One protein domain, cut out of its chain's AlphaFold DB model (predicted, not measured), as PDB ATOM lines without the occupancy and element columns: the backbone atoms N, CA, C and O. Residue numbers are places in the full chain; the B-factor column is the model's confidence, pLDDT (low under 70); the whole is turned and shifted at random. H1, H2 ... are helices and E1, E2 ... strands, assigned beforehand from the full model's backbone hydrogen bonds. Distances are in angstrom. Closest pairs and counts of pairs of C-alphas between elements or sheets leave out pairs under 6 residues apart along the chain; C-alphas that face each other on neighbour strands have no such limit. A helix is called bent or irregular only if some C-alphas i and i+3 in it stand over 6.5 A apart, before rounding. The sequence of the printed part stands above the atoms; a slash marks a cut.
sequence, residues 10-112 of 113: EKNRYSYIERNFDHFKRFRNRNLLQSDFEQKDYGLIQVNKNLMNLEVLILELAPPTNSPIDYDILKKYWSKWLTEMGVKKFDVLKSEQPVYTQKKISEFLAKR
ATOM      1  N   GLU A  10     205.593 141.044 144.109       90.19
ATOM      2  CA  GLU A  10     205.634 140.153 145.265       90.19
ATOM      3  C   GLU A  10     205.985 138.745 144.770       90.19
ATOM      4  O   GLU A  10     205.154 138.035 144.201       90.19
ATOM      5  N   LYS A  11     207.250 138.334 144.938       93.12
ATOM      6  CA  LYS A  11     207.794 137.113 144.311       93.12
ATOM      7  C   LYS A  11     207.582 137.151 142.784       93.12
ATOM      8  O   LYS A  11     208.077 138.067 142.132       93.12
ATOM      9  N   ASN A  12     206.854 136.180 142.223       95.75
ATOM     10  CA  ASN A  12     206.527 136.086 140.797       95.75
ATOM     11  C   ASN A  12     205.170 136.726 140.443       95.75
ATOM     12  O   ASN A  12     204.683 136.564 139.321       95.75
ATOM     13  N   ARG A  13     204.566 137.480 141.369       95.38
ATOM     14  CA  ARG A  13     203.361 138.275 141.124       95.38
ATOM     15  C   ARG A  13     203.730 139.730 140.884       95.38
ATOM     16  O   ARG A  13     204.494 140.296 141.654       95.38
ATOM     17  N   TYR A  14     203.189 140.331 139.834       94.25
ATOM     18  CA  TYR A  14     203.562 141.673 139.384       94.25
ATOM     19  C   TYR A  14     202.355 142.614 139.391       94.25
ATOM     20  O   TYR A  14     201.230 142.193 139.135       94.25
ATOM     21  N   SER A  15     202.576 143.892 139.683       92.31
ATOM     22  CA  SER A  15     201.522 144.922 139.649       92.31
ATOM     23  C   SER A  15     201.094 145.288 138.220       92.31
ATOM     24  O   SER A  15     199.939 145.633 137.983       92.31
ATOM     25  N   TYR A  16     202.005 145.164 137.251       90.94
ATOM     26  CA  TYR A  16     201.756 145.354 135.822       90.94
ATOM     27  C   TYR A  16     202.677 144.462 134.980       90.94
ATOM     28  O   TYR A  16     203.645 143.892 135.484       90.94
ATOM     29  N   ILE A  17     202.378 144.333 133.685       88.94
ATOM     30  CA  ILE A  17     203.173 143.546 132.733       88.94
ATOM     31  C   ILE A  17     203.803 144.478 131.712       88.94
ATOM     32  O   ILE A  17     203.127 145.304 131.102       88.94
ATOM     33  N   GLU A  18     205.090 144.276 131.470       88.06
ATOM     34  CA  GLU A  18     205.849 144.947 130.433       88.06
ATOM     35  C   GLU A  18     206.648 143.911 129.644       88.06
ATOM     36  O   GLU A  18     207.226 142.974 130.198       88.06
ATOM     37  N   ARG A  19     206.723 144.101 128.325       87.81
ATOM     38  CA  ARG A  19     207.413 143.171 127.418       87.81
ATOM     39  C   ARG A  19     208.914 143.062 127.688       87.81
ATOM     40  O   ARG A  19     209.546 142.095 127.268       87.81
ATOM     41  N   ASN A  20     209.489 144.067 128.348       88.62
ATOM     42  CA  ASN A  20     210.915 144.131 128.635       88.62
ATOM     43  C   ASN A  20     211.323 143.345 129.882       88.62
ATOM     44  O   ASN A  20     212.521 143.128 130.071       88.62
ATOM     45  N   PHE A  21     210.367 142.878 130.687       91.69
ATOM     46  CA  PHE A  21     210.666 142.097 131.878       91.69
ATOM     47  C   PHE A  21     211.281 140.743 131.540       91.69
ATOM     48  O   PHE A  21     210.895 140.085 130.571       91.69
ATOM     49  N   ASP A  22     212.221 140.300 132.373       93.44
ATOM     50  CA  ASP A  22     212.976 139.070 132.129       93.44
ATOM     51  C   ASP A  22     212.073 137.839 132.085       93.44
ATOM     52  O   ASP A  22     212.227 136.984 131.214       93.44
ATOM     53  N   HIS A  23     211.068 137.777 132.963       93.50
ATOM     54  CA  HIS A  23     210.075 136.705 132.936       93.50
ATOM     55  C   HIS A  23     209.271 136.710 131.628       93.50
ATOM     56  O   HIS A  23     209.040 135.654 131.044       93.50
ATOM     57  N   PHE A  24     208.905 137.889 131.118       94.56
ATOM     58  CA  PHE A  24     208.139 138.017 129.884       94.56
ATOM     59  C   PHE A  24     208.969 137.549 128.685       94.56
ATOM     60  O   PHE A  24     208.526 136.711 127.901       94.56
ATOM     61  N   LYS A  25     210.222 138.011 128.592       94.56
ATOM     62  CA  LYS A  25     211.183 137.558 127.574       94.56
ATOM     63  C   LYS A  25     211.402 136.046 127.642       94.56
ATOM     64  O   LYS A  25     211.400 135.386 126.606       94.56
ATOM     65  N   ARG A  26     211.542 135.486 128.848       94.62
ATOM     66  CA  ARG A  26     211.710 134.044 129.085       94.62
ATOM     67  C   ARG A  26     210.530 133.229 128.560       94.62
ATOM     68  O   ARG A  26     210.732 132.180 127.953       94.62
ATOM     69  N   PHE A  27     209.310 133.721 128.746       96.50
ATOM     70  CA  PHE A  27     208.089 133.055 128.294       96.50
ATOM     71  C   PHE A  27     207.834 133.121 126.789       96.50
ATOM     72  O   PHE A  27     206.944 132.431 126.293       96.50
ATOM     73  N   ARG A  28     208.666 133.843 126.027       94.69
ATOM     74  CA  ARG A  28     208.701 133.683 124.564       94.69
ATOM     75  C   ARG A  28     209.116 132.267 124.155       94.69
ATOM     76  O   ARG A  28     208.775 131.820 123.062       94.69
ATOM     77  N   ASN A  29     209.778 131.527 125.046       95.62
ATOM     78  CA  ASN A  29     209.855 130.076 124.956       95.62
ATOM     79  C   ASN A  29     208.535 129.449 125.449       95.62
ATOM     80  O   ASN A  29     208.258 129.416 126.650       95.62
ATOM     81  N   ARG A  30     207.747 128.901 124.511       94.19
ATOM     82  CA  ARG A  30     206.442 128.262 124.775       94.19
ATOM     83  C   ARG A  30     206.498 127.172 125.845       94.19
ATOM     84  O   ARG A  30     205.578 127.081 126.653       94.19
ATOM     85  N   ASN A  31     207.565 126.375 125.875       95.19
ATOM     86  CA  ASN A  31     207.694 125.292 126.848       95.19
ATOM     87  C   ASN A  31     207.819 125.859 128.262       95.19
ATOM     88  O   ASN A  31     207.125 125.392 129.157       95.19
ATOM     89  N   LEU A  32     208.610 126.926 128.437       96.12
ATOM     90  CA  LEU A  32     208.752 127.609 129.726       96.12
ATOM     91  C   LEU A  32     207.463 128.324 130.144       96.12
ATOM     92  O   LEU A  32     207.117 128.310 131.321       96.12
ATOM     93  N   LEU A  33     206.721 128.925 129.207       96.31
ATOM     94  CA  LEU A  33     205.398 129.489 129.508       96.31
ATOM     95  C   LEU A  33     204.424 128.409 129.998       96.31
ATOM     96  O   LEU A  33     203.568 128.687 130.837       96.31
ATOM     97  N   GLN A  34     204.527 127.182 129.488       92.56
ATOM     98  CA  GLN A  34     203.659 126.088 129.909       92.56
ATOM     99  C   GLN A  34     204.097 125.461 131.236       92.56
ATOM    100  O   GLN A  34     203.239 125.224 132.084       92.56
ATOM    101  N   SER A  35     205.397 125.221 131.430       93.69
ATOM    102  CA  SER A  35     205.937 124.579 132.632       93.69
ATOM    103  C   SER A  35     206.032 125.535 133.815       93.69
ATOM    104  O   SER A  35     205.492 125.268 134.883       93.69
ATOM    105  N   ASP A  36     206.715 126.662 133.639       96.19
ATOM    106  CA  ASP A  36     207.179 127.474 134.760       96.19
ATOM    107  C   ASP A  36     206.126 128.451 135.251       96.19
ATOM    108  O   ASP A  36     206.140 128.802 136.426       96.19
ATOM    109  N   PHE A  37     205.239 128.903 134.363       96.94
ATOM    110  CA  PHE A  37     204.259 129.929 134.694       96.94
ATOM    111  C   PHE A  37     203.394 129.519 135.892       96.94
ATOM    112  O   PHE A  37     203.323 130.263 136.862       96.94
ATOM    113  N   GLU A  38     202.818 128.313 135.870       94.88
ATOM    114  CA  GLU A  38     202.012 127.824 136.996       94.88
ATOM    115  C   GLU A  38     202.888 127.292 138.135       94.88
ATOM    116  O   GLU A  38     202.645 127.609 139.294       94.88
ATOM    117  N   GLN A  39     203.950 126.534 137.825       96.38
ATOM    118  CA  GLN A  39     204.800 125.915 138.854       96.38
ATOM    119  C   GLN A  39     205.471 126.939 139.773       96.38
ATOM    120  O   GLN A  39     205.696 126.665 140.949       96.38
ATOM    121  N   LYS A  40     205.821 128.107 139.231       96.75
ATOM    122  CA  LYS A  40     206.483 129.185 139.972       96.75
ATOM    123  C   LYS A  40     205.528 130.318 140.333       96.75
ATOM    124  O   LYS A  40     205.992 131.338 140.835       96.75
ATOM    125  N   ASP A  41     204.231 130.138 140.101       96.81
ATOM    126  CA  ASP A  41     203.185 131.096 140.442       96.81
ATOM    127  C   ASP A  41     203.402 132.495 139.836       96.81
ATOM    128  O   ASP A  41     203.368 133.520 140.519       96.81
ATOM    129  N   TYR A  42     203.668 132.542 138.529       97.50
ATOM    130  CA  TYR A  42     203.706 133.800 137.794       97.50
ATOM    131  C   TYR A  42     202.296 134.342 137.582       97.50
ATOM    132  O   TYR A  42     201.379 133.615 137.204       97.50
ATOM    133  N   GLY A  43     202.116 135.642 137.783       96.62
ATOM    134  CA  GLY A  43     200.823 136.272 137.552       96.62
ATOM    135  C   GLY A  43     200.807 137.747 137.903       96.62
ATOM    136  O   GLY A  43     201.838 138.346 138.203       96.62
ATOM    137  N   LEU A  44     199.615 138.328 137.866       95.31
ATOM    138  CA  LEU A  44     199.381 139.657 138.410       95.31
ATOM    139  C   LEU A  44     199.031 139.560 139.900       95.31
ATOM    140  O   LEU A  44     198.521 138.530 140.353       95.31
ATOM    141  N   ILE A  45     199.319 140.621 140.650       93.81
ATOM    142  CA  ILE A  45     198.904 140.753 142.051       93.81
ATOM    143  C   ILE A  45     197.371 140.845 142.099       93.81
ATOM    144  O   ILE A  45     196.749 141.620 141.366       93.81
ATOM    145  N   GLN A  46     196.757 140.030 142.953       90.56
ATOM    146  CA  GLN A  46     195.322 140.098 143.214       90.56
ATOM    147  C   GLN A  46     195.016 141.323 144.073       90.56
ATOM    148  O   GLN A  46     195.769 141.666 144.982       90.56
ATOM    149  N   VAL A  47     193.883 141.966 143.813       84.44
ATOM    150  CA  VAL A  47     193.351 142.986 144.720       84.44
ATOM    151  C   VAL A  47     192.300 142.331 145.612       84.44
ATOM    152  O   VAL A  47     191.578 141.454 145.150       84.44
ATOM    153  N   ASN A  48     192.182 142.742 146.878       77.12
ATOM    154  CA  ASN A  48     191.186 142.202 147.820       77.12
ATOM    155  C   ASN A  48     189.756 142.644 147.453       77.12
ATOM    156  O   ASN A  48     189.125 143.435 148.153       77.12
ATOM    157  N   LYS A  49     189.255 142.177 146.308       80.44
ATOM    158  CA  LYS A  49     187.919 142.447 145.779       80.44
ATOM    159  C   LYS A  49     187.387 141.194 145.101       80.44
ATOM    160  O   LYS A  49     188.110 140.515 144.387       80.44
ATOM    161  N   ASN A  50     186.103 140.929 145.283       85.00
ATOM    162  CA  ASN A  50     185.420 139.856 144.579       85.00
ATOM    163  C   ASN A  50     184.733 140.421 143.324       85.00
ATOM    164  O   ASN A  50     183.878 141.301 143.441       85.00
ATOM    165  N   LEU A  51     185.101 139.924 142.138       92.25
ATOM    166  CA  LEU A  51     184.571 140.370 140.843       92.25
ATOM    167  C   LEU A  51     183.567 139.378 140.222       92.25
ATOM    168  O   LEU A  51     183.354 139.394 139.013       92.25
ATOM    169  N   MET A  52     182.899 138.542 141.027       91.38
ATOM    170  CA  MET A  52     181.922 137.534 140.562       91.38
ATOM    171  C   MET A  52     180.779 138.061 139.689       91.38
ATOM    172  O   MET A  52     180.232 137.296 138.898       91.38
ATOM    173  N   ASN A  53     180.408 139.333 139.842       91.12
ATOM    174  CA  ASN A  53     179.332 139.963 139.070       91.12
ATOM    175  C   ASN A  53     179.859 140.782 137.877       91.12
ATOM    176  O   ASN A  53     179.086 141.480 137.226       91.12
ATOM    177  N   LEU A  54     181.166 140.737 137.613       92.44
ATOM    178  CA  LEU A  54     181.793 141.426 136.494       92.44
ATOM    179  C   LEU A  54     181.892 140.479 135.290       92.44
ATOM    180  O   LEU A  54     182.345 139.343 135.417       92.44
ATOM    181  N   GLU A  55     181.504 140.968 134.114       93.31
ATOM    182  CA  GLU A  55     181.849 140.369 132.822       93.31
ATOM    183  C   GLU A  55     182.955 141.222 132.188       93.31
ATOM    184  O   GLU A  55     182.842 142.450 132.169       93.31
ATOM    185  N   VAL A  56     184.023 140.606 131.669       93.94
ATOM    186  CA  VAL A  56     185.180 141.346 131.128       93.94
ATOM    187  C   VAL A  56     185.486 140.942 129.691       93.94
ATOM    188  O   VAL A  56     185.692 139.774 129.395       93.94
ATOM    189  N   LEU A  57     185.604 141.918 128.796       92.56
ATOM    190  CA  LEU A  57     186.105 141.700 127.443       92.56
ATOM    191  C   LEU A  57     187.378 142.523 127.243       92.56
ATOM    192  O   LEU A  57     187.333 143.750 127.301       92.56
ATOM    193  N   ILE A  58     188.506 141.852 127.011       90.12
ATOM    194  CA  ILE A  58     189.784 142.502 126.705       90.12
ATOM    195  C   ILE A  58     189.974 142.503 125.192       90.12
ATOM    196  O   ILE A  58     190.028 141.447 124.556       90.12
ATOM    197  N   LEU A  59     190.076 143.702 124.628       86.94
ATOM    198  CA  LEU A  59     190.211 143.939 123.197       86.94
ATOM    199  C   LEU A  59     191.619 144.397 122.839       86.94
ATOM    200  O   LEU A  59     192.381 144.845 123.691       86.94
ATOM    201  N   GLU A  60     191.922 144.298 121.547       75.81
ATOM    202  CA  GLU A  60     193.103 144.906 120.935       75.81
ATOM    203  C   GLU A  60     194.430 144.508 121.597       75.81
ATOM    204  O   GLU A  60     195.401 145.266 121.610       75.81
ATOM    205  N   LEU A  61     194.507 143.269 122.096       78.06
ATOM    206  CA  LEU A  61     195.751 142.689 122.581       78.06
ATOM    207  C   LEU A  61     196.657 142.415 121.366       78.06
ATOM    208  O   LEU A  61     196.652 141.327 120.787       78.06
ATOM    209  N   ALA A  62     197.362 143.450 120.910       71.88
ATOM    210  CA  ALA A  62     198.184 143.428 119.709       71.88
ATOM    211  C   ALA A  62     199.644 143.112 120.080       71.88
ATOM    212  O   ALA A  62     200.359 143.993 120.583       71.88
ATOM    213  N   PRO A  63     200.121 141.870 119.873       70.94
ATOM    214  CA  PRO A  63     201.543 141.597 119.981       70.94
ATOM    215  C   PRO A  63     202.293 142.356 118.877       70.94
ATOM    216  O   PRO A  63     201.736 142.597 117.801       70.94
ATOM    217  N   PRO A  64     203.562 142.724 119.100       72.31
ATOM    218  CA  PRO A  64     204.392 143.215 118.013       72.31
ATOM    219  C   PRO A  64     204.530 142.105 116.959       72.31
ATOM    220  O   PRO A  64     204.584 140.918 117.290       72.31
ATOM    221  N   THR A  65     204.567 142.480 115.679       66.31
ATOM    222  CA  THR A  65     204.547 141.537 114.541       66.31
ATOM    223  C   THR A  65     205.665 140.496 114.596       66.31
ATOM    224  O   THR A  65     205.482 139.361 114.163       66.31
ATOM    225  N   ASN A  66     206.806 140.854 115.183       74.69
ATOM    226  CA  ASN A  66     207.970 139.989 115.356       74.69
ATOM    227  C   ASN A  66     207.880 139.026 116.556       74.69
ATOM    228  O   ASN A  66     208.786 138.216 116.747       74.69
ATOM    229  N   SER A  67     206.823 139.089 117.373       80.50
ATOM    230  CA  SER A  67     206.648 138.178 118.505       80.50
ATOM    231  C   SER A  67     205.182 137.768 118.709       80.50
ATOM    232  O   SER A  67     204.550 138.175 119.680       80.50
ATOM    233  N   PRO A  68     204.620 136.909 117.831       83.62
ATOM    234  CA  PRO A  68     203.236 136.435 117.957       83.62
ATOM    235  C   PRO A  68     202.934 135.754 119.301       83.62
ATOM    236  O   PRO A  68     201.800 135.792 119.771       83.62
ATOM    237  N   ILE A  69     203.955 135.160 119.930       91.31
ATOM    238  CA  ILE A  69     203.870 134.534 121.255       91.31
ATOM    239  C   ILE A  69     203.510 135.529 122.367       91.31
ATOM    240  O   ILE A  69     202.897 135.128 123.352       91.31
ATOM    241  N   ASP A  70     203.812 136.822 122.206       91.50
ATOM    242  CA  ASP A  70     203.512 137.845 123.214       91.50
ATOM    243  C   ASP A  70     201.999 137.930 123.501       91.50
ATOM    244  O   ASP A  70     201.607 138.231 124.628       91.50
ATOM    245  N   TYR A  71     201.143 137.596 122.524       90.81
ATOM    246  CA  TYR A  71     199.700 137.472 122.744       90.81
ATOM    247  C   TYR A  71     199.367 136.337 123.714       90.81
ATOM    248  O   TYR A  71     198.595 136.543 124.645       90.81
ATOM    249  N   ASP A  72     199.963 135.157 123.524       92.56
ATOM    250  CA  ASP A  72     199.708 133.993 124.377       92.56
ATOM    251  C   ASP A  72     200.182 134.256 125.813       92.56
ATOM    252  O   ASP A  72     199.493 133.889 126.765       92.56
ATOM    253  N   ILE A  73     201.319 134.948 125.976       95.06
ATOM    254  CA  ILE A  73     201.836 135.362 127.288       95.06
ATOM    255  C   ILE A  73     200.836 136.304 127.966       95.06
ATOM    256  O   ILE A  73     200.369 136.015 129.067       95.06
ATOM    257  N   LEU A  74     200.461 137.404 127.303       93.44
ATOM    258  CA  LEU A  74     199.529 138.391 127.860       93.44
ATOM    259  C   LEU A  74     198.158 137.774 128.161       93.44
ATOM    260  O   LEU A  74     197.593 138.028 129.225       93.44
ATOM    261  N   LYS A  75     197.644 136.926 127.265       93.88
ATOM    262  CA  LYS A  75     196.401 136.184 127.480       93.88
ATOM    263  C   LYS A  75     196.500 135.305 128.722       93.88
ATOM    264  O   LYS A  75     195.566 135.301 129.514       93.88
ATOM    265  N   LYS A  76     197.616 134.600 128.936       95.81
ATOM    266  CA  LYS A  76     197.793 133.740 130.117       95.81
ATOM    267  C   LYS A  76     197.781 134.543 131.420       95.81
ATOM    268  O   LYS A  76     197.064 134.173 132.347       95.81
ATOM    269  N   TYR A  77     198.487 135.673 131.461       96.06
ATOM    270  CA  TYR A  77     198.469 136.581 132.610       96.06
ATOM    271  C   TYR A  77     197.066 137.117 132.922       96.06
ATOM    272  O   TYR A  77     196.611 137.015 134.062       96.06
ATOM    273  N   TRP A  78     196.372 137.665 131.919       95.50
ATOM    274  CA  TRP A  78     195.037 138.231 132.106       95.50
ATOM    275  C   TRP A  78     194.006 137.175 132.490       95.50
ATOM    276  O   TRP A  78     193.242 137.392 133.428       95.50
ATOM    277  N   SER A  79     194.011 136.018 131.823       95.88
ATOM    278  CA  SER A  79     193.097 134.923 132.148       95.88
ATOM    279  C   SER A  79     193.287 134.427 133.579       95.88
ATOM    280  O   SER A  79     192.296 134.224 134.281       95.88
ATOM    281  N   LYS A  80     194.539 134.259 134.035       96.56
ATOM    282  CA  LYS A  80     194.831 133.843 135.414       96.56
ATOM    283  C   LYS A  80     194.331 134.878 136.415       96.56
ATOM    284  O   LYS A  80     193.616 134.511 137.338       96.56
ATOM    285  N   TRP A  81     194.635 136.158 136.197       96.06
ATOM    286  CA  TRP A  81     194.185 137.222 137.093       96.06
ATOM    287  C   TRP A  81     192.658 137.309 137.166       96.06
ATOM    288  O   TRP A  81     192.106 137.281 138.256       96.06
ATOM    289  N   LEU A  82     191.954 137.332 136.030       95.69
ATOM    290  CA  LEU A  82     190.487 137.391 136.009       95.69
ATOM    291  C   LEU A  82     189.852 136.183 136.711       95.69
ATOM    292  O   LEU A  82     188.916 136.352 137.493       95.69
ATOM    293  N   THR A  83     190.398 134.984 136.485       95.31
ATOM    294  CA  THR A  83     189.953 133.755 137.162       95.31
ATOM    295  C   THR A  83     190.153 133.852 138.674       95.31
ATOM    296  O   THR A  83     189.227 133.590 139.436       95.31
ATOM    297  N   GLU A  84     191.340 134.267 139.117       94.75
ATOM    298  CA  GLU A  84     191.665 134.422 140.539       94.75
ATOM    299  C   GLU A  84     190.835 135.523 141.223       94.75
ATOM    300  O   GLU A  84     190.482 135.391 142.390       94.75
ATOM    301  N   MET A  85     190.448 136.568 140.485       94.69
ATOM    302  CA  MET A  85     189.546 137.630 140.944       94.69
ATOM    303  C   MET A  85     188.063 137.205 140.994       94.69
ATOM    304  O   MET A  85     187.202 137.994 141.400       94.69
ATOM    305  N   GLY A  86     187.743 135.978 140.569       94.06
ATOM    306  CA  GLY A  86     186.394 135.411 140.584       94.06
ATOM    307  C   GLY A  86     185.506 135.828 139.411       94.06
ATOM    308  O   GLY A  86     184.299 135.605 139.469       94.06
ATOM    309  N   VAL A  87     186.061 136.424 138.350       94.94
ATOM    310  CA  VAL A  87     185.303 136.841 137.157       94.94
ATOM    311  C   VAL A  87     184.732 135.609 136.455       94.94
ATOM    312  O   VAL A  87     185.475 134.760 135.966       94.94
ATOM    313  N   LYS A  88     183.400 135.513 136.375       91.50
ATOM    314  CA  LYS A  88     182.713 134.320 135.845       91.50
ATOM    315  C   LYS A  88     182.750 134.208 134.325       91.50
ATOM    316  O   LYS A  88     182.692 133.104 133.791       91.50
ATOM    317  N   LYS A  89     182.803 135.341 133.628       93.00
ATOM    318  CA  LYS A  89     182.779 135.391 132.167       93.00
ATOM    319  C   LYS A  89     183.746 136.445 131.675       93.00
ATOM    320  O   LYS A  89     183.566 137.638 131.925       93.00
ATOM    321  N   PHE A  90     184.758 135.994 130.949       94.69
ATOM    322  CA  PHE A  90     185.663 136.888 130.266       94.69
ATOM    323  C   PHE A  90     186.159 136.315 128.947       94.69
ATOM    324  O   PHE A  90     186.224 135.102 128.778       94.69
ATOM    325  N   ASP A  91     186.539 137.208 128.038       91.25
ATOM    326  CA  ASP A  91     187.200 136.870 126.782       91.25
ATOM    327  C   ASP A  91     188.398 137.801 126.559       91.25
ATOM    328  O   ASP A  91     188.362 138.991 126.876       91.25
ATOM    329  N   VAL A  92     189.473 137.247 125.994       89.88
ATOM    330  CA  VAL A  92     190.666 137.997 125.575       89.88
ATOM    331  C   VAL A  92     190.812 137.820 124.074       89.88
ATOM    332  O   VAL A  92     191.001 136.694 123.601       89.88
ATOM    333  N   LEU A  93     190.698 138.920 123.335       84.62
ATOM    334  CA  LEU A  93     190.695 138.920 121.879       84.62
ATOM    335  C   LEU A  93     191.992 139.487 121.319       84.62
ATOM    336  O   LEU A  93     192.497 140.528 121.744       84.62
ATOM    337  N   LYS A  94     192.508 138.791 120.310       80.62
ATOM    338  CA  LYS A  94     193.626 139.259 119.504       80.62
ATOM    339  C   LYS A  94     193.145 140.373 118.577       80.62
ATOM    340  O   LYS A  94     192.076 140.257 117.978       80.62
ATOM    341  N   SER A  95     193.937 141.435 118.453       70.00
ATOM    342  CA  SER A  95     193.657 142.489 117.475       70.00
ATOM    343  C   SER A  95     193.907 141.947 116.068       70.00
ATOM    344  O   SER A  95     195.060 141.731 115.702       70.00
ATOM    345  N   GLU A  96     192.846 141.659 115.309       66.06
ATOM    346  CA  GLU A  96     192.979 141.182 113.924       66.06
ATOM    347  C   GLU A  96     192.411 142.194 112.919       66.06
ATOM    348  O   GLU A  96     193.176 142.692 112.098       66.06
ATOM    349  N   GLN A  97     191.120 142.565 112.994       67.56
ATOM    350  CA  GLN A  97     190.522 143.653 112.191       67.56
ATOM    351  C   GLN A  97     189.294 144.279 112.894       67.56
ATOM    352  O   GLN A  97     188.550 143.543 113.549       67.56
ATOM    353  N   PRO A  98     188.995 145.584 112.697       69.69
ATOM    354  CA  PRO A  98     187.882 146.277 113.368       69.69
ATOM    355  C   PRO A  98     186.504 145.625 113.179       69.69
ATOM    356  O   PRO A  98     185.702 145.577 114.112       69.69
ATOM    357  N   VAL A  99     186.234 145.077 111.988       65.44
ATOM    358  CA  VAL A  99     184.959 144.404 111.674       65.44
ATOM    359  C   VAL A  99     184.770 143.152 112.537       65.44
ATOM    360  O   VAL A  99     183.677 142.898 113.045       65.44
ATOM    361  N   TYR A 100     185.844 142.392 112.775       75.00
ATOM    362  CA  TYR A 100     185.799 141.235 113.668       75.00
ATOM    363  C   TYR A 100     185.654 141.656 115.131       75.00
ATOM    364  O   TYR A 100     184.927 140.995 115.872       75.00
ATOM    365  N   THR A 101     186.260 142.777 115.534       81.31
ATOM    366  CA  THR A 101     186.104 143.343 116.881       81.31
ATOM    367  C   THR A 101     184.642 143.675 117.183       81.31
ATOM    368  O   THR A 101     184.119 143.216 118.196       81.31
ATOM    369  N   GLN A 102     183.942 144.387 116.289       83.94
ATOM    370  CA  GLN A 102     182.522 144.723 116.484       83.94
ATOM    371  C   GLN A 102     181.646 143.475 116.609       83.94
ATOM    372  O   GLN A 102     180.860 143.357 117.548       83.94
ATOM    373  N   LYS A 103     181.824 142.505 115.702       86.44
ATOM    374  CA  LYS A 103     181.091 141.236 115.755       86.44
ATOM    375  C   LYS A 103     181.316 140.515 117.086       86.44
ATOM    376  O   LYS A 103     180.361 140.044 117.696       86.44
ATOM    377  N   LYS A 104     182.564 140.453 117.554       85.12
ATOM    378  CA  LYS A 104     182.923 139.772 118.802       85.12
ATOM    379  C   LYS A 104     182.372 140.464 120.047       85.12
ATOM    380  O   LYS A 104     181.942 139.771 120.963       85.12
ATOM    381  N   ILE A 105     182.335 141.798 120.067       87.50
ATOM    382  CA  ILE A 105     181.675 142.561 121.136       87.50
ATOM    383  C   ILE A 105     180.187 142.201 121.186       87.50
ATOM    384  O   ILE A 105     179.681 141.835 122.247       87.50
ATOM    385  N   SER A 106     179.498 142.239 120.042       88.75
ATOM    386  CA  SER A 106     178.076 141.888 119.965       88.75
ATOM    387  C   SER A 106     177.818 140.448 120.410       88.75
ATOM    388  O   SER A 106     176.913 140.209 121.205       88.75
ATOM    389  N   GLU A 107     178.642 139.490 119.970       89.06
ATOM    390  CA  GLU A 107     178.576 138.089 120.415       89.06
ATOM    391  C   GLU A 107     178.776 137.950 121.934       89.06
ATOM    392  O   GLU A 107     178.069 137.177 122.580       89.06
ATOM    393  N   PHE A 108     179.726 138.682 122.520       89.56
ATOM    394  CA  PHE A 108     180.002 138.638 123.957       89.56
ATOM    395  C   PHE A 108     178.820 139.164 124.788       89.56
ATOM    396  O   PHE A 108     178.417 138.530 125.771       89.56
ATOM    397  N   LEU A 109     178.240 140.293 124.363       88.94
ATOM    398  CA  LEU A 109     177.100 140.933 125.023       88.94
ATOM    399  C   LEU A 109     175.796 140.140 124.852       88.94
ATOM    400  O   LEU A 109     175.005 140.073 125.788       88.94
ATOM    401  N   ALA A 110     175.584 139.507 123.694       88.56
ATOM    402  CA  ALA A 110     174.396 138.693 123.429       88.56
ATOM    403  C   ALA A 110     174.358 137.390 124.246       88.56
ATOM    404  O   ALA A 110     173.286 136.862 124.512       88.56
ATOM    405  N   LYS A 111     175.512 136.882 124.700       77.69
ATOM    406  CA  LYS A 111     175.623 135.702 125.583       77.69
ATOM    407  C   LYS A 111     175.224 135.983 127.045       77.69
ATOM    408  O   LYS A 111     175.766 135.343 127.949       77.69
ATOM    409  N   ARG A 112     174.395 136.989 127.322       61.78
ATOM    410  CA  ARG A 112     173.859 137.238 128.668       61.78
ATOM    411  C   ARG A 112     172.669 136.304 128.890       61.78
ATOM    412  O   ARG A 112     171.666 136.437 128.197       61.78
TER     413      ARG A 112
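What this domain is: This is residues 10 to 112 of the 113 residues of an uncharacterized protein of Sphingobacteriales bacterium (UniProt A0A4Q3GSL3). The parts stand roughly in a row: a short two-stranded parallel ribbon, E1 and E2, stands between two helices, H3 on one side and H4 on the other, and beyond H3 the helices H1 and H2 meet in a corner. H3 is the core piece, its centre nearest to the mean of the C-alphas at 2.5 A, and the long link from H2 swings past the end of H3 at residue 84 to reach E1. The printed part has 103 residues, with four named helices and two named strands in the order H1, H2, E1, H3, E2, H4; the sheet's order is E1, E2, and the class is mixed, helices and strands. The whole is compact, with a radius of gyration of the C-alphas of 14.6 A, and it is flat, only just, spanning 38 by 36 by 20 A.

Where its parts are: Residues 10 to 21 hold no named element. H1, residues 22 to 27, begins with C-alpha 22 at (212.976, 139.070, 132.129) and measures 8.6 A. H2, residues 30 to 39, measures 14.4 A; it is irregular, but only just, with C-alphas 35 and 38 6.7 A apart, and its line is a rough one. Residues 40 to 54 again hold no named element. E1, residues 55 to 61, is 17.4 A long and begins with C-alpha 55 at (181.849, 140.369, 132.822). H3, residues 69 to 84, is the longest helix at 22.8 A. E2, residues 89 to 94, measures 17.1 A. H4, residues 98 to 110, measures 18.5 A and ends with C-alpha 110 at (174.396, 138.693, 123.429).

How they stand to each other: E1 and E2 are parallel neighbours, with 8 degrees between their directions. The C-alphas of Val 56 and Phe 90 face each other at 4.6 A. N 58 and O 91 are 2.9 A apart and N 93 and O 58 are 2.9 A apart, both within hydrogen-bond range. E1, H3 and E2 form a strand-helix-strand unit, two parallel neighbour strands with a helix between them along the chain, and its crossover is right-handed. The closest C-alphas of H3 and E2 are those of Lys 75 and Val 92, 6.3 A apart. Those of E1 and H4 are Leu 59 and Thr 101, 7.6 A apart. H3 and H4 are apart. H2 and H3 are close but not clearly touching, the closest C-alphas being those of Leu 33 and Ile 73 at 7.2 A; they run the same way at a shallow tilt of 21 degrees. H1 and H3 are also close but not clearly touching, Phe 27 and Ile 73 being closest at 6.7 A between C-alphas, and their lines stand about perpendicular at 80 degrees. H1 and H2 touch only at the corner by their link, and only just, with 3 pairs of C-alphas within 8 A; the closest, Phe 27 and Leu 33, are 4.6 A apart. They run opposite ways at a steep tilt of 65 degrees. Every O i to N i+4 pair is within hydrogen-bond range in H1, H3 and H4; in H2 it is 3 of 6.

The domain as a whole: The two C-alphas farthest apart, those of Lys 11 and Val 99, are 40.5 A from each other. The printed part has no cut. The link from H2 to E1, with 15 residues, is long, and the link from E1 to H3, with 7, is short. Residues 13 to 14 pair with residues 43 to 44, parallel, in a short pairing outside the named strands. The mean pLDDT of the printed part is 88.8, and six residues are under 70: residue 65, residues 96 to 99 and residue 112.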